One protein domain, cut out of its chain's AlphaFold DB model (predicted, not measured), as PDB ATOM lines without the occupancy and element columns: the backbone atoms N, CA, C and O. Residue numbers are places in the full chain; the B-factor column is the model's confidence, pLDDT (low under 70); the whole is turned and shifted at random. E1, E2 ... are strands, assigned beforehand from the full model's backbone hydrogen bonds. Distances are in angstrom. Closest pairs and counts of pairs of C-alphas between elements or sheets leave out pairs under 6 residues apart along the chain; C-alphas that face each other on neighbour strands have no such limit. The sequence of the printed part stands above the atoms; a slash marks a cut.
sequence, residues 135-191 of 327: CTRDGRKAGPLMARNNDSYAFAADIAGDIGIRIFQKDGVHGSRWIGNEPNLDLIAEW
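This is residues 135 to 191 of the 327 residues of the protein "Ribosomal L7/L12 C-terminal domain protein" of Brucella pseudogrignonensis (UniProt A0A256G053). Little regular structure is present: a small rounded body, mostly loops, with a short antiparallel hairpin, E1 and E2, and a separate edge where E3 pairs with residues 135 to 136. The printed part has 57 residues, with no named helix and three strands, E1, E2, E3, holding 12 residues, class all strand. It is compact, radius of gyration of the C-alphas 10.1 A, spanning 27 by 21 by 20 A.

Residues 135 to 154 hold no named element. E1, residues 155 to 158, begins at C-alpha (117.397, 96.475, 46.379) and is 10.6 A long. E2 is residues 165 to 168, 10.0 A. E3, residues 187 to 190, 8.0 A, ends at C-alpha (113.338, 108.958, 41.821).

Residues 146 to 147 pair antiparallel with residues 155 to 156 of E1. E1 and E2 form the hairpin, at 147 degrees, with N 157 and O 166 within hydrogen-bond range at 2.9 A. E3 pairs with no named strand; it is apart from E1, and only just apart from E2, closest 8.1 A.

The C-alphas farthest apart, Gly 139 and Asp 151, are 27.7 A apart. The printed part has no cut. The link from E2 to E3 is long, 18 residues. Residues 138 and 149 have pLDDT under 70.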
ATOM      1  N   CYS A 135     109.608 105.854  41.408       80.12
ATOM      2  CA  CYS A 135     108.393 105.624  40.646       80.12
ATOM      3  C   CYS A 135     108.568 104.371  39.786       80.12
ATOM      4  O   CYS A 135     109.563 104.256  39.062       80.12
ATOM      5  N   THR A 136     107.616 103.449  39.863       82.00
ATOM      6  CA  THR A 136     107.518 102.301  38.957       82.00
ATOM      7  C   THR A 136     107.029 102.750  37.582       82.00
ATOM      8  O   THR A 136     106.445 103.825  37.421       82.00
ATOM      9  N   ARG A 137     107.225 101.916  36.561       73.81
ATOM     10  CA  ARG A 137     106.777 102.201  35.193       73.81
ATOM     11  C   ARG A 137     105.263 102.397  35.085       73.81
ATOM     12  O   ARG A 137     104.819 103.181  34.251       73.81
ATOM     13  N   ASP A 138     104.488 101.728  35.933       68.69
ATOM     14  CA  ASP A 138     103.037 101.904  36.042       68.69
ATOM     15  C   ASP A 138     102.592 103.073  36.948       68.69
ATOM     16  O   ASP A 138     101.396 103.264  37.166       68.69
ATOM     17  N   GLY A 139     103.532 103.897  37.426       73.44
ATOM     18  CA  GLY A 139     103.250 105.166  38.101       73.44
ATOM     19  C   GLY A 139     103.067 105.081  39.617       73.44
ATOM     20  O   GLY A 139     102.570 106.029  40.225       73.44
ATOM     21  N   ARG A 140     103.439 103.965  40.252       83.75
ATOM     22  CA  ARG A 140     103.285 103.744  41.697       83.75
ATOM     23  C   ARG A 140     104.562 104.091  42.463       83.75
ATOM     24  O   ARG A 140     105.675 104.007  41.947       83.75
ATOM     25  N   LYS A 141     104.395 104.472  43.731       87.94
ATOM     26  CA  LYS A 141     105.501 104.779  44.650       87.94
ATOM     27  C   LYS A 141     106.108 103.481  45.187       87.94
ATOM     28  O   LYS A 141     105.392 102.679  45.783       87.94
ATOM     29  N   ALA A 142     107.412 103.305  45.010       89.44
ATOM     30  CA  ALA A 142     108.203 102.192  45.523       89.44
ATOM     31  C   ALA A 142     109.244 102.702  46.525       89.44
ATOM     32  O   ALA A 142     110.040 103.583  46.201       89.44
ATOM     33  N   GLY A 143     109.251 102.166  47.743       91.88
ATOM     34  CA  GLY A 143     110.237 102.521  48.765       91.88
ATOM     35  C   GLY A 143     109.685 102.587  50.189       91.88
ATOM     36  O   GLY A 143     108.488 102.395  50.394       91.88
ATOM     37  N   PRO A 144     110.548 102.888  51.176       93.06
ATOM     38  CA  PRO A 144     111.962 103.231  51.006       93.06
ATOM     39  C   PRO A 144     112.786 102.014  50.561       93.06
ATOM     40  O   PRO A 144     112.586 100.907  51.055       93.06
ATOM     41  N   LEU A 145     113.707 102.199  49.611       91.69
ATOM     42  CA  LEU A 145     114.498 101.082  49.092       91.69
ATOM     43  C   LEU A 145     115.492 100.569  50.129       91.69
ATOM     44  O   LEU A 145     116.339 101.302  50.634       91.69
ATOM     45  N   MET A 146     115.439  99.274  50.398       90.38
ATOM     46  CA  MET A 146     116.377  98.587  51.272       90.38
ATOM     47  C   MET A 146     117.516  98.018  50.430       90.38
ATOM     48  O   MET A 146     117.274  97.146  49.595       90.38
ATOM     49  N   ALA A 147     118.753  98.469  50.657       90.31
ATOM     50  CA  ALA A 147     119.921  97.812  50.072       90.31
ATOM     51  C   ALA A 147     120.043  96.379  50.597       90.31
ATOM     52  O   ALA A 147     119.850  96.103  51.786       90.31
ATOM     53  N   ARG A 148     120.368  95.458  49.696       83.75
ATOM     54  CA  ARG A 148     120.543  94.041  49.991       83.75
ATOM     55  C   ARG A 148     121.913  93.631  49.477       83.75
ATOM     56  O   ARG A 148     122.220  93.778  48.302       83.75
ATOM     57  N   ASN A 149     122.746  93.129  50.381       66.31
ATOM     58  CA  ASN A 149     124.086  92.657  50.049       66.31
ATOM     59  C   ASN A 149     124.013  91.186  49.631       66.31
ATOM     60  O   ASN A 149     124.462  90.311  50.368       66.31
ATOM     61  N   ASN A 150     123.377  90.896  48.496       74.94
ATOM     62  CA  ASN A 150     123.427  89.564  47.901       74.94
ATOM     63  C   ASN A 150     123.617  89.637  46.381       74.94
ATOM     64  O   ASN A 150     123.374  90.665  45.754       74.94
ATOM     65  N   ASP A 151     124.046  88.523  45.794       76.38
ATOM     66  CA  ASP A 151     124.414  88.460  44.374       76.38
ATOM     67  C   ASP A 151     123.205  88.364  43.431       76.38
ATOM     68  O   ASP A 151     123.366  88.280  42.215       76.38
ATOM     69  N   SER A 152     121.985  88.294  43.968       80.94
ATOM     70  CA  SER A 152     120.777  88.015  43.188       80.94
ATOM     71  C   SER A 152     119.945  89.266  42.906       80.94
ATOM     72  O   SER A 152     119.257  89.302  41.887       80.94
ATOM     73  N   TYR A 153     119.961  90.253  43.801       87.38
ATOM     74  CA  TYR A 153     119.275  91.540  43.665       87.38
ATOM     75  C   TYR A 153     119.924  92.572  44.594       87.38
ATOM     76  O   TYR A 153     120.424  92.235  45.664       87.38
ATOM     77  N   ALA A 154     119.898  93.843  44.198       88.62
ATOM     78  CA  ALA A 154     120.579  94.909  44.929       88.62
ATOM     79  C   ALA A 154     119.662  95.650  45.906       88.62
ATOM     80  O   ALA A 154     120.126  96.151  46.933       88.62
ATOM     81  N   PHE A 155     118.366  95.715  45.599       93.19
ATOM     82  CA  PHE A 155     117.397  96.475  46.379       93.19
ATOM     83  C   PHE A 155     116.093  95.710  46.570       93.19
ATOM     84  O   PHE A 155     115.738  94.840  45.779       93.19
ATOM     85  N   ALA A 156     115.376  96.041  47.637       91.69
ATOM     86  CA  ALA A 156     114.039  95.538  47.901       91.69
ATOM     87  C   ALA A 156     113.152  96.661  48.442       91.69
ATOM     88  O   ALA A 156     113.633  97.488  49.217       91.69
ATOM     89  N   ALA A 157     111.885  96.701  48.047       92.56
ATOM     90  CA  ALA A 157     110.947  97.715  48.513       92.56
ATOM     91  C   ALA A 157     109.494  97.253  48.417       92.56
ATOM     92  O   ALA A 157     109.145  96.452  47.550       92.56
ATOM     93  N   ASP A 158     108.652  97.824  49.274       92.06
ATOM     94  CA  ASP A 158     107.207  97.793  49.087       92.06
ATOM     95  C   ASP A 158     106.808  98.753  47.959       92.06
ATOM     96  O   ASP A 158     107.371  99.846  47.818       92.06
ATOM     97  N   ILE A 159     105.824  98.341  47.162       87.81
ATOM     98  CA  ILE A 159     105.190  99.179  46.143       87.81
ATOM     99  C   ILE A 159     103.776  99.507  46.619       87.81
ATOM    100  O   ILE A 159     103.016  98.621  47.008       87.81
ATOM    101  N   ALA A 160     103.403 100.785  46.577       76.75
ATOM    102  CA  ALA A 160     102.084 101.243  46.993       76.75
ATOM    103  C   ALA A 160     100.967 100.486  46.249       76.75
ATOM    104  O   ALA A 160     100.910 100.482  45.020       76.75
ATOM    105  N   GLY A 161     100.068  99.851  47.004       76.94
ATOM    106  CA  GLY A 161      98.956  99.071  46.452       76.94
ATOM    107  C   GLY A 161      99.339  97.697  45.887       76.94
ATOM    108  O   GLY A 161      98.472  97.027  45.337       76.94
ATOM    109  N   ASP A 162     100.597  97.272  46.016       82.12
ATOM    110  CA  ASP A 162     101.041  95.911  45.707       82.12
ATOM    111  C   ASP A 162     101.077  95.030  46.965       82.12
ATOM    112  O   ASP A 162     101.082  95.527  48.094       82.12
ATOM    113  N   ILE A 163     101.100  93.711  46.773       73.12
ATOM    114  CA  ILE A 163     101.221  92.746  47.866       73.12
ATOM    115  C   ILE A 163     102.654  92.222  47.919       73.12
ATOM    116  O   ILE A 163     103.102  91.508  47.024       73.12
ATOM    117  N   GLY A 164     103.325  92.499  49.034       79.19
ATOM    118  CA  GLY A 164     104.648  91.970  49.340       79.19
ATOM    119  C   GLY A 164     105.799  92.837  48.836       79.19
ATOM    120  O   GLY A 164     105.622  93.837  48.144       79.19
ATOM    121  N   ILE A 165     107.004  92.418  49.219       86.75
ATOM    122  CA  ILE A 165     108.241  93.128  48.913       86.75
ATOM    123  C   ILE A 165     108.702  92.741  47.511       86.75
ATOM    124  O   ILE A 165     108.932  91.564  47.221       86.75
ATOM    125  N   ARG A 166     108.904  93.745  46.662       91.19
ATOM    126  CA  ARG A 166     109.494  93.578  45.335       91.19
ATOM    127  C   ARG A 166     111.000  93.757  45.392       91.19
ATOM    128  O   ARG A 166     111.522  94.471  46.249       91.19
ATOM    129  N   ILE A 167     111.698  93.070  44.495       92.50
ATOM    130  CA  ILE A 167     113.158  93.084  44.412       92.50
ATOM    131  C   ILE A 167     113.606  93.734  43.113       92.50
ATOM    132  O   ILE A 167     112.953  93.587  42.082       92.50
ATOM    133  N   PHE A 168     114.730  94.435  43.180       91.38
ATOM    134  CA  PHE A 168     115.242  95.237  42.083       91.38
ATOM    135  C   PHE A 168     116.745  95.053  41.927       91.38
ATOM    136  O   PHE A 168     117.499  94.920  42.901       91.38
ATOM    137  N   GLN A 169     117.184  95.078  40.678       89.88
ATOM    138  CA  GLN A 169     118.590  95.133  40.311       89.88
ATOM    139  C   GLN A 169     119.162  96.544  40.511       89.88
ATOM    140  O   GLN A 169     118.447  97.493  40.836       89.88
ATOM    141  N   LYS A 170     120.484  96.691  40.339       87.00
ATOM    142  CA  LYS A 170     121.178  97.983  40.514       87.00
ATOM    143  C   LYS A 170     120.701  99.070  39.546       87.00
ATOM    144  O   LYS A 170     120.872 100.247  39.840       87.00
ATOM    145  N   ASP A 171     120.141  98.663  38.414       80.62
ATOM    146  CA  ASP A 171     119.617  99.512  37.345       80.62
ATOM    147  C   ASP A 171     118.105  99.784  37.460       80.62
ATOM    148  O   ASP A 171     117.560 100.531  36.652       80.62
ATOM    149  N   GLY A 172     117.433  99.212  38.467       86.00
ATOM    150  CA  GLY A 172     116.004  99.404  38.712       86.00
ATOM    151  C   GLY A 172     115.085  98.397  38.045       86.00
ATOM    152  O   GLY A 172     113.875  98.489  38.243       86.00
ATOM    153  N   VAL A 173     115.634  97.423  37.317       87.44
ATOM    154  CA  VAL A 173     114.842  96.337  36.736       87.44
ATOM    155  C   VAL A 173     114.254  95.469  37.844       87.44
ATOM    156  O   VAL A 173     114.968  95.070  38.773       87.44
ATOM    157  N   HIS A 174     112.957  95.176  37.753       91.06
ATOM    158  CA  HIS A 174     112.288  94.282  38.690       91.06
ATOM    159  C   HIS A 174     112.740  92.827  38.495       91.06
ATOM    160  O   HIS A 174     112.914  92.334  37.382       91.06
ATOM    161  N   GLY A 175     112.876  92.109  39.608       86.50
ATOM    162  CA  GLY A 175     113.121  90.673  39.620       86.50
ATOM    163  C   GLY A 175     114.588  90.286  39.808       86.50
ATOM    164  O   GLY A 175     115.461  91.070  40.187       86.50
ATOM    165  N   SER A 176     114.856  89.001  39.604       85.50
ATOM    166  CA  SER A 176     116.181  88.399  39.728       85.50
ATOM    167  C   SER A 176     116.320  87.195  38.810       85.50
ATOM    168  O   SER A 176     115.377  86.805  38.132       85.50
ATOM    169  N   ARG A 177     117.467  86.515  38.854       82.25
ATOM    170  CA  ARG A 177     117.630  85.220  38.173       82.25
ATOM    171  C   ARG A 177     116.583  84.156  38.558       82.25
ATOM    172  O   ARG A 177     116.414  83.203  37.813       82.25
ATOM    173  N   TRP A 178     115.907  84.304  39.703       81.94
ATOM    174  CA  TRP A 178     114.884  83.367  40.192       81.94
ATOM    175  C   TRP A 178     113.454  83.912  40.099       81.94
ATOM    176  O   TRP A 178     112.503  83.153  40.251       81.94
ATOM    177  N   ILE A 179     113.299  85.222  39.890       82.38
ATOM    178  CA  ILE A 179     112.000  85.901  39.842       82.38
ATOM    179  C   ILE A 179     111.939  86.663  38.526       82.38
ATOM    180  O   ILE A 179     112.721  87.590  38.330       82.38
ATOM    181  N   GLY A 180     111.025  86.267  37.639       81.69
ATOM    182  CA  GLY A 180     110.873  86.891  36.326       81.69
ATOM    183  C   GLY A 180     110.663  88.404  36.418       81.69
ATOM    184  O   GLY A 180     110.031  88.899  37.354       81.69
ATOM    185  N   ASN A 181     111.199  89.131  35.437       85.44
ATOM    186  CA  ASN A 181     110.943  90.559  35.337       85.44
ATOM    187  C   ASN A 181     109.463  90.800  35.001       85.44
ATOM    188  O   ASN A 181     108.908  90.178  34.096       85.44
ATOM    189  N   GLU A 182     108.865  91.755  35.704       83.25
ATOM    190  CA  GLU A 182     107.555  92.314  35.399       83.25
ATOM    191  C   GLU A 182     107.803  93.780  35.013       83.25
ATOM    192  O   GLU A 182     107.913  94.621  35.905       83.25
ATOM    193  N   PRO A 183     107.904  94.125  33.713       76.19
ATOM    194  CA  PRO A 183     108.392  95.443  33.281       76.19
ATOM    195  C   PRO A 183     107.592  96.644  33.803       76.19
ATOM    196  O   PRO A 183     108.100  97.764  33.862       76.19
ATOM    197  N   ASN A 184     106.329  96.431  34.186       70.12
ATOM    198  CA  ASN A 184     105.478  97.452  34.807       70.12
ATOM    199  C   ASN A 184     105.978  97.880  36.197       70.12
ATOM    200  O   ASN A 184     105.680  98.987  36.641       70.12
ATOM    201  N   LEU A 185     106.751  97.019  36.860       83.31
ATOM    202  CA  LEU A 185     107.328  97.259  38.178       83.31
ATOM    203  C   LEU A 185     108.716  97.906  38.109       83.31
ATOM    204  O   LEU A 185     109.195  98.365  39.140       83.31
ATOM    205  N   ASP A 186     109.350  97.979  36.932       84.69
ATOM    206  CA  ASP A 186     110.666  98.608  36.770       84.69
ATOM    207  C   ASP A 186     110.669 100.038  37.320       84.69
ATOM    208  O   ASP A 186     109.753 100.821  37.056       84.69
ATOM    209  N   LEU A 187     111.728 100.401  38.038       83.19
ATOM    210  CA  LEU A 187     111.917 101.753  38.546       83.19
ATOM    211  C   LEU A 187     112.409 102.660  37.418       83.19
ATOM    212  O   LEU A 187     113.403 102.365  36.756       83.19
ATOM    213  N   ILE A 188     111.718 103.779  37.202       76.06
ATOM    214  CA  ILE A 188     111.978 104.676  36.063       76.06
ATOM    215  C   ILE A 188     112.443 106.079  36.468       76.06
ATOM    216  O   ILE A 188     113.004 106.794  35.641       76.06
ATOM    217  N   ALA A 189     112.221 106.486  37.719       75.06
ATOM    218  CA  ALA A 189     112.635 107.786  38.244       75.06
ATOM    219  C   ALA A 189     112.681 107.768  39.777       75.06
ATOM    220  O   ALA A 189     111.975 106.979  40.403       75.06
ATOM    221  N   GLU A 190     113.472 108.651  40.390       80.81
ATOM    222  CA  GLU A 190     113.338 108.958  41.821       80.81
ATOM    223  C   GLU A 190     111.946 109.565  42.067       80.81
ATOM    224  O   GLU A 190     111.489 110.426  41.313       80.81
ATOM    225  N   TRP A 191     111.242 109.081  43.091       78.00
ATOM    226  CA  TRP A 191     109.942 109.606  43.476       78.00
ATOM    227  C   TRP A 191     110.176 110.903  44.228       78.00
ATOM    228  O   TRP A 191     110.558 110.912  45.398       78.00
TER     229      TRP A 191